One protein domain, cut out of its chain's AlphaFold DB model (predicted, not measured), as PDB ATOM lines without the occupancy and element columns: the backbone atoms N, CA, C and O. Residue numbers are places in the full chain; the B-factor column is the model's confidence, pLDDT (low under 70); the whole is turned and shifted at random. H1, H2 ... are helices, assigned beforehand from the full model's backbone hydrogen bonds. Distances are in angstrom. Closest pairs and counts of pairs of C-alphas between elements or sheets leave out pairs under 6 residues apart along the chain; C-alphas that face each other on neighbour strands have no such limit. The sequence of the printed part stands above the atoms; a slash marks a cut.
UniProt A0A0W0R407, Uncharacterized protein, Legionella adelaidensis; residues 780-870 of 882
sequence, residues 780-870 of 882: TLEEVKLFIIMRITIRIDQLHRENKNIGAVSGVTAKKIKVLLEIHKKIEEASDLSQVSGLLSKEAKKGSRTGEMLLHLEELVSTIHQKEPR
ATOM      1  N   THR A 780     125.401 129.415 149.475       83.25
ATOM      2  CA  THR A 780     124.221 130.205 149.837       83.25
ATOM      3  C   THR A 780     123.464 129.572 151.012       83.25
ATOM      4  O   THR A 780     123.563 128.372 151.277       83.25
ATOM      5  N   LEU A 781     122.657 130.370 151.725       81.50
ATOM      6  CA  LEU A 781     121.797 129.887 152.817       81.50
ATOM      7  C   LEU A 781     120.894 128.723 152.373       81.50
ATOM      8  O   LEU A 781     120.734 127.755 153.115       81.50
ATOM      9  N   GLU A 782     120.331 128.808 151.167       80.44
ATOM     10  CA  GLU A 782     119.421 127.792 150.631       80.44
ATOM     11  C   GLU A 782     120.147 126.476 150.314       80.44
ATOM     12  O   GLU A 782     119.628 125.404 150.620       80.44
ATOM     13  N   GLU A 783     121.388 126.528 149.822       75.50
ATOM     14  CA  GLU A 783     122.210 125.327 149.610       75.50
ATOM     15  C   GLU A 783     122.558 124.631 150.934       75.50
ATOM     16  O   GLU A 783     122.482 123.403 151.040       75.50
ATOM     17  N   VAL A 784     122.876 125.404 151.979       80.88
ATOM     18  CA  VAL A 784     123.153 124.861 153.318       80.88
ATOM     19  C   VAL A 784     121.892 124.250 153.940       80.88
ATOM     20  O   VAL A 784     121.958 123.150 154.498       80.88
ATOM     21  N   LYS A 785     120.727 124.903 153.809       81.75
ATOM     22  CA  LYS A 785     119.435 124.346 154.247       81.75
ATOM     23  C   LYS A 785     119.131 123.026 153.548       81.75
ATOM     24  O   LYS A 785     118.833 122.043 154.228       81.75
ATOM     25  N   LEU A 786     119.259 122.988 152.220       76.06
ATOM     26  CA  LEU A 786     118.986 121.802 151.407       76.06
ATOM     27  C   LEU A 786     119.865 120.618 151.835       76.06
ATOM     28  O   LEU A 786     119.376 119.500 152.012       76.06
ATOM     29  N   PHE A 787     121.156 120.866 152.070       81.25
ATOM     30  CA  PHE A 787     122.090 119.841 152.529       81.25
ATOM     31  C   PHE A 787     121.696 119.257 153.895       81.25
ATOM     32  O   PHE A 787     121.690 118.034 154.083       81.25
ATOM     33  N   ILE A 788     121.337 120.112 154.857       81.56
ATOM     34  CA  ILE A 788     120.950 119.670 156.204       81.56
ATOM     35  C   ILE A 788     119.633 118.891 156.161       81.56
ATOM     36  O   ILE A 788     119.532 117.825 156.776       81.56
ATOM     37  N   ILE A 789     118.659 119.386 155.395       81.94
ATOM     38  CA  ILE A 789     117.382 118.716 155.137       81.94
ATOM     39  C   ILE A 789     117.626 117.310 154.582       81.94
ATOM     40  O   ILE A 789     117.146 116.333 155.158       81.94
ATOM     41  N   MET A 790     118.465 117.177 153.553       82.75
ATOM     42  CA  MET A 790     118.805 115.882 152.961       82.75
ATOM     43  C   MET A 790     119.388 114.909 154.000       82.75
ATOM     44  O   MET A 790     118.986 113.744 154.064       82.75
ATOM     45  N   ARG A 791     120.309 115.362 154.861       83.50
ATOM     46  CA  ARG A 791     120.914 114.517 155.911       83.50
ATOM     47  C   ARG A 791     119.893 114.076 156.959       83.50
ATOM     48  O   ARG A 791     119.927 112.920 157.392       83.50
ATOM     49  N   ILE A 792     118.975 114.962 157.342       80.31
ATOM     50  CA  ILE A 792     117.871 114.647 158.257       80.31
ATOM     51  C   ILE A 792     116.943 113.600 157.629       80.31
ATOM     52  O   ILE A 792     116.638 112.599 158.282       80.31
ATOM     53  N   THR A 793     116.565 113.770 156.362       78.19
ATOM     54  CA  THR A 793     115.694 112.846 155.621       78.19
ATOM     55  C   THR A 793     116.316 111.458 155.490       78.19
ATOM     56  O   THR A 793     115.670 110.459 155.815       78.19
ATOM     57  N   ILE A 794     117.609 111.374 155.151       80.19
ATOM     58  CA  ILE A 794     118.353 110.103 155.125       80.19
ATOM     59  C   ILE A 794     118.313 109.419 156.498       80.19
ATOM     60  O   ILE A 794     118.117 108.205 156.586       80.19
ATOM     61  N   ARG A 795     118.477 110.172 157.596       84.88
ATOM     62  CA  ARG A 795     118.444 109.581 158.941       84.88
ATOM     63  C   ARG A 795     117.043 109.120 159.343       84.88
ATOM     64  O   ARG A 795     116.929 108.097 160.019       84.88
ATOM     65  N   ILE A 796     115.995 109.837 158.936       78.69
ATOM     66  CA  ILE A 796     114.602 109.412 159.132       78.69
ATOM     67  C   ILE A 796     114.361 108.072 158.428       78.69
ATOM     68  O   ILE A 796     113.841 107.152 159.061       78.69
ATOM     69  N   ASP A 797     114.799 107.930 157.174       73.81
ATOM     70  CA  ASP A 797     114.668 106.676 156.424       73.81
ATOM     71  C   ASP A 797     115.456 105.532 157.085       73.81
ATOM     72  O   ASP A 797     114.919 104.447 157.309       73.81
ATOM     73  N   GLN A 798     116.695 105.781 157.525       80.06
ATOM     74  CA  GLN A 798     117.476 104.790 158.275       80.06
ATOM     75  C   GLN A 798     116.762 104.329 159.550       80.06
ATOM     76  O   GLN A 798     116.646 103.128 159.781       80.06
ATOM     77  N   LEU A 799     116.234 105.256 160.357       78.38
ATOM     78  CA  LEU A 799     115.474 104.923 161.567       78.38
ATOM     79  C   LEU A 799     114.191 104.143 161.240       78.38
ATOM     80  O   LEU A 799     113.784 103.269 162.007       78.38
ATOM     81  N   HIS A 800     113.561 104.436 160.102       75.44
ATOM     82  CA  HIS A 800     112.397 103.700 159.621       75.44
ATOM     83  C   HIS A 800     112.764 102.261 159.214       75.44
ATOM     84  O   HIS A 800     112.066 101.316 159.594       75.44
ATOM     85  N   ARG A 801     113.894 102.066 158.519       74.56
ATOM     86  CA  ARG A 801     114.428 100.744 158.135       74.56
ATOM     87  C   ARG A 801     114.897  99.924 159.337       74.56
ATOM     88  O   ARG A 801     114.543  98.752 159.431       74.56
ATOM     89  N   GLU A 802     115.622 100.539 160.277       78.25
ATOM     90  CA  GLU A 802     116.060  99.915 161.540       78.25
ATOM     91  C   GLU A 802     114.859  99.322 162.308       78.25
ATOM     92  O   GLU A 802     114.965  98.259 162.916       78.25
ATOM     93  N   ASN A 803     113.690  99.966 162.219       72.12
ATOM     94  CA  ASN A 803     112.458  99.529 162.871       72.12
ATOM     95  C   ASN A 803     111.667  98.448 162.119       72.12
ATOM     96  O   ASN A 803     111.015  97.628 162.768       72.12
ATOM     97  N   LYS A 804     111.685  98.433 160.778       63.59
ATOM     98  CA  LYS A 804     110.954  97.422 159.983       63.59
ATOM     99  C   LYS A 804     111.416  95.992 160.288       63.59
ATOM    100  O   LYS A 804     110.616  95.069 160.191       63.59
ATOM    101  N   ASN A 805     112.653  95.823 160.754       56.12
ATOM    102  CA  ASN A 805     113.212  94.522 161.125       56.12
ATOM    103  C   ASN A 805     112.807  94.022 162.529       56.12
ATOM    104  O   ASN A 805     113.160  92.900 162.880       56.12
ATOM    105  N   ILE A 806     112.078  94.811 163.335       50.47
ATOM    106  CA  ILE A 806     111.763  94.476 164.744       50.47
ATOM    107  C   ILE A 806     110.249  94.235 164.975       50.47
ATOM    108  O   ILE A 806     109.809  93.979 166.090       50.47
ATOM    109  N   GLY A 807     109.414  94.249 163.930       44.28
ATOM    110  CA  GLY A 807     108.004  93.815 164.010       44.28
ATOM    111  C   GLY A 807     107.038  94.750 164.760       44.28
ATOM    112  O   GLY A 807     105.830  94.559 164.678       44.28
ATOM    113  N   ALA A 808     107.525  95.800 165.425       52.50
ATOM    114  CA  ALA A 808     106.717  96.901 165.943       52.50
ATOM    115  C   ALA A 808     107.571  98.173 166.055       52.50
ATOM    116  O   ALA A 808     108.703  98.134 166.540       52.50
ATOM    117  N   VAL A 809     107.029  99.320 165.629       53.41
ATOM    118  CA  VAL A 809     107.674 100.627 165.823       53.41
ATOM    119  C   VAL A 809     107.756 100.884 167.325       53.41
ATOM    120  O   VAL A 809     106.760 101.238 167.952       53.41
ATOM    121  N   SER A 810     108.936 100.703 167.924       68.75
ATOM    122  CA  SER A 810     109.119 101.049 169.335       68.75
ATOM    123  C   SER A 810     108.797 102.538 169.530       68.75
ATOM    124  O   SER A 810     109.189 103.382 168.713       68.75
ATOM    125  N   GLY A 811     108.091 102.891 170.612       72.62
ATOM    126  CA  GLY A 811     107.704 104.284 170.890       72.62
ATOM    127  C   GLY A 811     108.898 105.251 170.943       72.62
ATOM    128  O   GLY A 811     108.757 106.447 170.690       72.62
ATOM    129  N   VAL A 812     110.102 104.724 171.188       74.31
ATOM    130  CA  VAL A 812     111.365 105.467 171.171       74.31
ATOM    131  C   VAL A 812     111.733 105.932 169.758       74.31
ATOM    132  O   VAL A 812     112.140 107.080 169.584       74.31
ATOM    133  N   THR A 813     111.572 105.093 168.735       77.81
ATOM    134  CA  THR A 813     111.914 105.460 167.352       77.81
ATOM    135  C   THR A 813     110.888 106.419 166.748       77.81
ATOM    136  O   THR A 813     111.278 107.382 166.093       77.81
ATOM    137  N   ALA A 814     109.593 106.238 167.038       74.69
ATOM    138  CA  ALA A 814     108.555 107.195 166.631       74.69
ATOM    139  C   ALA A 814     108.818 108.592 167.219       74.69
ATOM    140  O   ALA A 814     108.707 109.600 166.521       74.69
ATOM    141  N   LYS A 815     109.256 108.653 168.486       81.88
ATOM    142  CA  LYS A 815     109.653 109.907 169.138       81.88
ATOM    143  C   LYS A 815     110.872 110.548 168.463       81.88
ATOM    144  O   LYS A 815     110.877 111.759 168.281       81.88
ATOM    145  N   LYS A 816     111.870 109.758 168.046       82.00
ATOM    146  CA  LYS A 816     113.048 110.259 167.307       82.00
ATOM    147  C   LYS A 816     112.690 110.803 165.923       82.00
ATOM    148  O   LYS A 816     113.168 111.874 165.569       82.00
ATOM    149  N   ILE A 817     111.832 110.108 165.172       77.62
ATOM    150  CA  ILE A 817     111.363 110.563 163.852       77.62
ATOM    151  C   ILE A 817     110.573 111.868 163.990       77.62
ATOM    152  O   ILE A 817     110.825 112.812 163.249       77.62
ATOM    153  N   LYS A 818     109.684 111.966 164.987       84.38
ATOM    154  CA  LYS A 818     108.920 113.194 165.246       84.38
ATOM    155  C   LYS A 818     109.827 114.396 165.536       84.38
ATOM    156  O   LYS A 818     109.577 115.472 165.008       84.38
ATOM    157  N   VAL A 819     110.881 114.207 166.333       84.19
ATOM    158  CA  VAL A 819     111.864 115.270 166.617       84.19
ATOM    159  C   VAL A 819     112.606 115.693 165.346       84.19
ATOM    160  O   VAL A 819     112.751 116.884 165.105       84.19
ATOM    161  N   LEU A 820     113.026 114.746 164.501       83.94
ATOM    162  CA  LEU A 820     113.718 115.056 163.245       83.94
ATOM    163  C   LEU A 820     112.826 115.803 162.238       83.94
ATOM    164  O   LEU A 820     113.297 116.745 161.608       83.94
ATOM    165  N   LEU A 821     111.541 115.449 162.136       82.38
ATOM    166  CA  LEU A 821     110.568 116.172 161.303       82.38
ATOM    167  C   LEU A 821     110.309 117.599 161.809       82.38
ATOM    168  O   LEU A 821     110.140 118.521 161.017       82.38
ATOM    169  N   GLU A 822     110.304 117.805 163.128       87.44
ATOM    170  CA  GLU A 822     110.153 119.143 163.708       87.44
ATOM    171  C   GLU A 822     111.391 120.021 163.460       87.44
ATOM    172  O   GLU A 822     111.258 121.223 163.242       87.44
ATOM    173  N   ILE A 823     112.589 119.426 163.452       86.00
ATOM    174  CA  ILE A 823     113.833 120.117 163.084       86.00
ATOM    175  C   ILE A 823     113.824 120.481 161.598       86.00
ATOM    176  O   ILE A 823     114.134 121.618 161.268       86.00
ATOM    177  N   HIS A 824     113.418 119.554 160.723       89.06
ATOM    178  CA  HIS A 824     113.303 119.786 159.281       89.06
ATOM    179  C   HIS A 824     112.463 121.030 158.975       89.06
ATOM    180  O   HIS A 824     112.953 121.967 158.352       89.06
ATOM    181  N   LYS A 825     111.240 121.086 159.518       87.88
ATOM    182  CA  LYS A 825     110.333 122.226 159.334       87.88
ATOM    183  C   LYS A 825     110.939 123.549 159.826       87.88
ATOM    184  O   LYS A 825     110.839 124.568 159.157       87.88
ATOM    185  N   LYS A 826     111.598 123.544 160.991       88.81
ATOM    186  CA  LYS A 826     112.208 124.764 161.552       88.81
ATOM    187  C   LYS A 826     113.428 125.250 160.763       88.81
ATOM    188  O   LYS A 826     113.746 126.430 160.834       88.81
ATOM    189  N   ILE A 827     114.119 124.364 160.043       87.12
ATOM    190  CA  ILE A 827     115.248 124.731 159.176       87.12
ATOM    191  C   ILE A 827     114.753 125.349 157.864       87.12
ATOM    192  O   ILE A 827     115.362 126.308 157.397       87.12
ATOM    193  N   GLU A 828     113.635 124.868 157.309       82.94
ATOM    194  CA  GLU A 828     112.981 125.501 156.150       82.94
ATOM    195  C   GLU A 828     112.561 126.946 156.466       82.94
ATOM    196  O   GLU A 828     112.789 127.854 155.668       82.94
ATOM    197  N   GLU A 829     112.024 127.168 157.671       89.12
ATOM    198  CA  GLU A 829     111.546 128.472 158.149       89.12
ATOM    199  C   GLU A 829     112.669 129.438 158.595       89.12
ATOM    200  O   GLU A 829     112.396 130.609 158.857       89.12
ATOM    201  N   ALA A 830     113.925 128.987 158.698       91.38
ATOM    202  CA  ALA A 830     115.026 129.818 159.193       91.38
ATOM    203  C   ALA A 830     115.412 130.928 158.198       91.38
ATOM    204  O   ALA A 830     115.642 130.666 157.018       91.38
ATOM    205  N   SER A 831     115.550 132.172 158.665       89.25
ATOM    206  CA  SER A 831     115.908 133.309 157.797       89.25
ATOM    207  C   SER A 831     117.416 133.520 157.625       89.25
ATOM    208  O   SER A 831     117.826 134.295 156.766       89.25
ATOM    209  N   ASP A 832     118.247 132.861 158.438       93.19
ATOM    210  CA  ASP A 832     119.708 132.985 158.413       93.19
ATOM    211  C   ASP A 832     120.417 131.748 159.014       93.19
ATOM    212  O   ASP A 832     119.798 130.900 159.666       93.19
ATOM    213  N   LEU A 833     121.738 131.640 158.805       87.12
ATOM    214  CA  LEU A 833     122.555 130.512 159.291       87.12
ATOM    215  C   LEU A 833     122.687 130.466 160.823       87.12
ATOM    216  O   LEU A 833     122.907 129.390 161.385       87.12
ATOM    217  N   SER A 834     122.528 131.598 161.513       89.56
ATOM    218  CA  SER A 834     122.615 131.655 162.977       89.56
ATOM    219  C   SER A 834     121.409 130.971 163.627       89.56
ATOM    220  O   SER A 834     121.562 130.237 164.605       89.56
ATOM    221  N   GLN A 835     120.222 131.110 163.024       93.00
ATOM    222  CA  GLN A 835     119.013 130.399 163.435       93.00
ATOM    223  C   GLN A 835     119.149 128.894 163.215       93.00
ATOM    224  O   GLN A 835     118.810 128.115 164.109       93.00
ATOM    225  N   VAL A 836     119.701 128.479 162.070       88.19
ATOM    226  CA  VAL A 836     119.958 127.060 161.771       88.19
ATOM    227  C   VAL A 836     120.936 126.462 162.790       88.19
ATOM    228  O   VAL A 836     120.630 125.435 163.395       88.19
ATOM    229  N   SER A 837     122.066 127.128 163.057       91.62
ATOM    230  CA  SER A 837     123.041 126.689 164.068       91.62
ATOM    231  C   SER A 837     122.419 126.622 165.473       91.62
ATOM    232  O   SER A 837     122.505 125.597 166.154       91.62
ATOM    233  N   GLY A 838     121.678 127.657 165.884       91.06
ATOM    234  CA  GLY A 838     120.998 127.694 167.180       91.06
ATOM    235  C   GLY A 838     119.967 126.574 167.368       91.06
ATOM    236  O   GLY A 838     119.878 125.988 168.452       91.06
ATOM    237  N   LEU A 839     119.214 126.232 166.315       91.25
ATOM    238  CA  LEU A 839     118.262 125.116 166.311       91.25
ATOM    239  C   LEU A 839     118.971 123.766 166.473       91.25
ATOM    240  O   LEU A 839     118.562 122.961 167.317       91.25
ATOM    241  N   LEU A 840     120.047 123.536 165.714       90.56
ATOM    242  CA  LEU A 840     120.835 122.305 165.786       90.56
ATOM    243  C   LEU A 840     121.488 122.139 167.167       90.56
ATOM    244  O   LEU A 840     121.338 121.085 167.784       90.56
ATOM    245  N   SER A 841     122.098 123.199 167.709       90.06
ATOM    246  CA  SER A 841     122.735 123.216 169.036       90.06
ATOM    247  C   SER A 841     121.744 122.924 170.171       90.06
ATOM    248  O   SER A 841     122.019 122.157 171.102       90.06
ATOM    249  N   LYS A 842     120.539 123.509 170.100       92.00
ATOM    250  CA  LYS A 842     119.478 123.307 171.100       92.00
ATOM    251  C   LYS A 842     118.994 121.858 171.141       92.00
ATOM    252  O   LYS A 842     118.722 121.334 172.222       92.00
ATOM    253  N   GLU A 843     118.871 121.217 169.984       88.25
ATOM    254  CA  GLU A 843     118.403 119.833 169.886       88.25
ATOM    255  C   GLU A 843     119.519 118.817 170.161       88.25
ATOM    256  O   GLU A 843     119.277 117.797 170.811       88.25
ATOM    257  N   ALA A 844     120.757 119.137 169.782       88.12
ATOM    258  CA  ALA A 844     121.958 118.383 170.123       88.12
ATOM    259  C   ALA A 844     122.123 118.163 171.638       88.12
ATOM    260  O   ALA A 844     122.359 117.039 172.093       88.12
ATOM    261  N   LYS A 845     121.908 119.215 172.440       87.62
ATOM    262  CA  LYS A 845     122.055 119.193 173.911       87.62
ATOM    263  C   LYS A 845     121.070 118.266 174.636       87.62
ATOM    264  O   LYS A 845     121.227 118.032 175.831       87.62
ATOM    265  N   LYS A 846     120.081 117.692 173.943       86.81
ATOM    266  CA  LYS A 846     119.115 116.742 174.528       86.81
ATOM    267  C   LYS A 846     119.654 115.307 174.683       86.81
ATOM    268  O   LYS A 846     118.901 114.431 175.102       86.81
ATOM    269  N   GLY A 847     120.932 115.051 174.376       63.12
ATOM    270  CA  GLY A 847     121.670 113.869 174.854       63.12
ATOM    271  C   GLY A 847     121.287 112.520 174.228       63.12
ATOM    272  O   GLY A 847     121.313 111.496 174.905       63.12
ATOM    273  N   SER A 848     120.914 112.487 172.946       74.94
ATOM    274  CA  SER A 848     120.621 111.235 172.224       74.94
ATOM    275  C   SER A 848     121.667 110.944 171.139       74.94
ATOM    276  O   SER A 848     122.369 111.855 170.723       74.94
ATOM    277  N   ARG A 849     121.726 109.715 170.597       68.44
ATOM    278  CA  ARG A 849     122.507 109.411 169.369       68.44
ATOM    279  C   ARG A 849     122.135 110.306 168.175       68.44
ATOM    280  O   ARG A 849     122.933 110.495 167.271       68.44
ATOM    281  N   THR A 850     120.920 110.856 168.155       73.88
ATOM    282  CA  THR A 850     120.524 111.876 167.174       73.88
ATOM    283  C   THR A 850     121.237 113.206 167.442       73.88
ATOM    284  O   THR A 850     121.524 113.941 166.509       73.88
ATOM    285  N   GLY A 851     121.577 113.488 168.700       80.06
ATOM    286  CA  GLY A 851     122.324 114.669 169.117       80.06
ATOM    287  C   GLY A 851     123.758 114.712 168.590       80.06
ATOM    288  O   GLY A 851     124.187 115.780 168.190       80.06
ATOM    289  N   GLU A 852     124.463 113.581 168.484       79.12
ATOM    290  CA  GLU A 852     125.808 113.533 167.873       79.12
ATOM    291  C   GLU A 852     125.782 113.943 166.392       79.12
ATOM    292  O   GLU A 852     126.593 114.749 165.948       79.12
ATOM    293  N   MET A 853     124.797 113.457 165.629       86.44
ATOM    294  CA  MET A 853     124.598 113.878 164.238       86.44
ATOM    295  C   MET A 853     124.288 115.378 164.138       86.44
ATOM    296  O   MET A 853     124.796 116.052 163.246       86.44
ATOM    297  N   LEU A 854     123.453 115.900 165.043       86.12
ATOM    298  CA  LEU A 854     123.086 117.317 165.065       86.12
ATOM    299  C   LEU A 854     124.257 118.215 165.499       86.12
ATOM    300  O   LEU A 854     124.366 119.313 164.971       86.12
ATOM    301  N   LEU A 855     125.151 117.741 166.377       86.06
ATOM    302  CA  LEU A 855     126.402 118.431 166.732       86.06
ATOM    303  C   LEU A 855     127.334 118.550 165.527       86.06
ATOM    304  O   LEU A 855     127.834 119.631 165.256       86.06
ATOM    305  N   HIS A 856     127.512 117.478 164.752       81.19
ATOM    306  CA  HIS A 856     128.329 117.545 163.536       81.19
ATOM    307  C   HIS A 856     127.754 118.499 162.481       81.19
ATOM    308  O   HIS A 856     128.503 119.169 161.774       81.19
ATOM    309  N   LEU A 857     126.424 118.573 162.364       83.69
ATOM    310  CA  LEU A 857     125.772 119.532 161.470       83.69
ATOM    311  C   LEU A 857     125.886 120.970 161.999       83.69
ATOM    312  O   LEU A 857     126.090 121.885 161.209       83.69
ATOM    313  N   GLU A 858     125.796 121.181 163.315       92.38
ATOM    314  CA  GLU A 858     126.009 122.493 163.941       92.38
ATOM    315  C   GLU A 858     127.452 122.983 163.757       92.38
ATOM    316  O   GLU A 858     127.661 124.139 163.392       92.38
ATOM    317  N   GLU A 859     128.440 122.108 163.945       85.81
ATOM    318  CA  GLU A 859     129.859 122.405 163.731       85.81
ATOM    319  C   GLU A 859     130.127 122.808 162.272       85.81
ATOM    320  O   GLU A 859     130.804 123.805 162.014       85.81
ATOM    321  N   LEU A 860     129.517 122.102 161.311       79.50
ATOM    322  CA  LEU A 860     129.597 122.431 159.886       79.50
ATOM    323  C   LEU A 860     128.998 123.815 159.586       79.50
ATOM    324  O   LEU A 860     129.658 124.648 158.965       79.50
ATOM    325  N   VAL A 861     127.777 124.085 160.059       83.00
ATOM    326  CA  VAL A 861     127.102 125.381 159.857       83.00
ATOM    327  C   VAL A 861     127.881 126.518 160.516       83.00
ATOM    328  O   VAL A 861     128.031 127.585 159.925       83.00
ATOM    329  N   SER A 862     128.422 126.288 161.712       81.06
ATOM    330  CA  SER A 862     129.220 127.278 162.438       81.06
ATOM    331  C   SER A 862     130.545 127.562 161.730       81.06
ATOM    332  O   SER A 862     130.960 128.716 161.664       81.06
ATOM    333  N   THR A 863     131.167 126.548 161.125       76.56
ATOM    334  CA  THR A 863     132.392 126.711 160.325       76.56
ATOM    335  C   THR A 863     132.129 127.513 159.049       76.56
ATOM    336  O   THR A 863     132.909 128.406 158.725       76.56
ATOM    337  N   ILE A 864     131.011 127.248 158.361       78.06
ATOM    338  CA  ILE A 864     130.570 128.014 157.181       78.06
ATOM    339  C   ILE A 864     130.245 129.468 157.563       78.06
ATOM    340  O   ILE A 864     130.526 130.384 156.798       78.06
ATOM    341  N   HIS A 865     129.679 129.692 158.751       78.62
ATOM    342  CA  HIS A 865     129.303 131.024 159.225       78.62
ATOM    343  C   HIS A 865     130.493 131.872 159.710       78.62
ATOM    344  O   HIS A 865     130.454 133.091 159.574       78.62
ATOM    345  N   GLN A 866     131.529 131.258 160.296       71.62
ATOM    346  CA  GLN A 866     132.617 131.976 160.979       71.62
ATOM    347  C   GLN A 866     133.859 132.266 160.121       71.62
ATOM    348  O   GLN A 866     134.656 133.114 160.521       71.62
ATOM    349  N   LYS A 867     134.074 131.584 158.988       59.16
ATOM    350  CA  LYS A 867     135.312 131.739 158.203       59.16
ATOM    351  C   LYS A 867     135.078 132.507 156.898       59.16
ATOM    352  O   LYS A 867     134.341 132.050 156.028       59.16
ATOM    353  N   GLU A 868     135.755 133.649 156.741       44.12
ATOM    354  CA  GLU A 868     135.866 134.332 155.447       44.12
ATOM    355  C   GLU A 868     136.565 133.413 154.419       44.12
ATOM    356  O   GLU A 868     137.524 132.723 154.774       44.12
ATOM    357  N   PRO A 869     136.163 133.405 153.130       44.84
ATOM    358  CA  PRO A 869     136.595 132.382 152.167       44.84
ATOM    359  C   PRO A 869     138.071 132.450 151.740       44.84
ATOM    360  O   PRO A 869     138.473 131.726 150.832       44.84
ATOM    361  N   ARG A 870     138.886 133.350 152.307       43.22
ATOM    362  CA  ARG A 870     140.199 133.696 151.739       43.22
ATOM    363  C   ARG A 870     141.385 132.883 152.255       43.22
ATOM    364  O   ARG A 870     142.410 132.900 151.582       43.22
TER     365      ARG A 870
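What this domain is: This is residues 780 to 870 of the 882 residues of an uncharacterized protein of Legionella adelaidensis (UniProt A0A0W0R407). The longest helix, H1, forms one side of a rod-shaped up-and-down bundle of four helices, in which each helix runs against the one before it in the chain. H1 and H2 make one long helical hairpin, H3 and H4 make a second, shorter-reaching one beside it, and the end of the first hairpin around residues 805 to 810 extends beyond H3 and H4. The printed part has 91 residues with four named helices, in the order H1, H2, H3, H4, and no named strand; its class is all helix. It is compact, with a radius of gyration of the C-alphas of 14.1 A, and it spans 52 by 23 by 22 A.

How they stand to each other: H1, residues 781 to 804, and H2, residues 811 to 828, touch and form a hairpin, opposite ways at a shallow tilt of 13 degrees; their closest C-alphas, of Ile 796 and Ile 817, are 5.8 A apart. H3, residues 833 to 844, touches H2 at a shallow tilt of 11 degrees, opposite ways, as another hairpin. H3 touches H2 with residues 836 to 840 alone, and H2 touches H3 with residues 823 to 827 alone; their closest C-alphas, of Ile 827 and Val 836, are 5.9 A apart. H4, residues 849 to 866, touches H3 with 25 pairs of C-alphas within 8 A, the closest being those of Ala 844 and Gly 851 at 3.9 A; this third hairpin has a shallow tilt of 23 degrees, opposite ways. H1 and H4 are close but not clearly touching, with the closest C-alphas, of Ile 788 and Leu 857, 7.1 A apart. In H1, H2 and H3 every O i to N i+4 pair is within hydrogen-bond range; in H4 13 of 14 are.

Where its parts are: H1 begins with C-alpha 781 at (121.797, 129.887, 152.817) and measures 35.0 A from first to last C-alpha. H2 measures 26.4 A, from Gly 811 to Glu 828. H3, from Leu 833 to Ala 844, measures 16.3 A. H4 measures 26.1 A, from Arg 849 to Gln 866, and ends with C-alpha 866 at (132.617, 131.976, 160.979).

The domain as a whole: The two C-alphas farthest apart, those of Gly 807 and Arg 870, are 52.7 A apart. The printed part has no cut. The links H2 to H3 and H3 to H4 are tight, and the link H1 to H2 is short. The mean pLDDT of the printed part is 78.9, and the model's confidence is under 70 at residues 804 to 810, 847, 849 and 867 to 870.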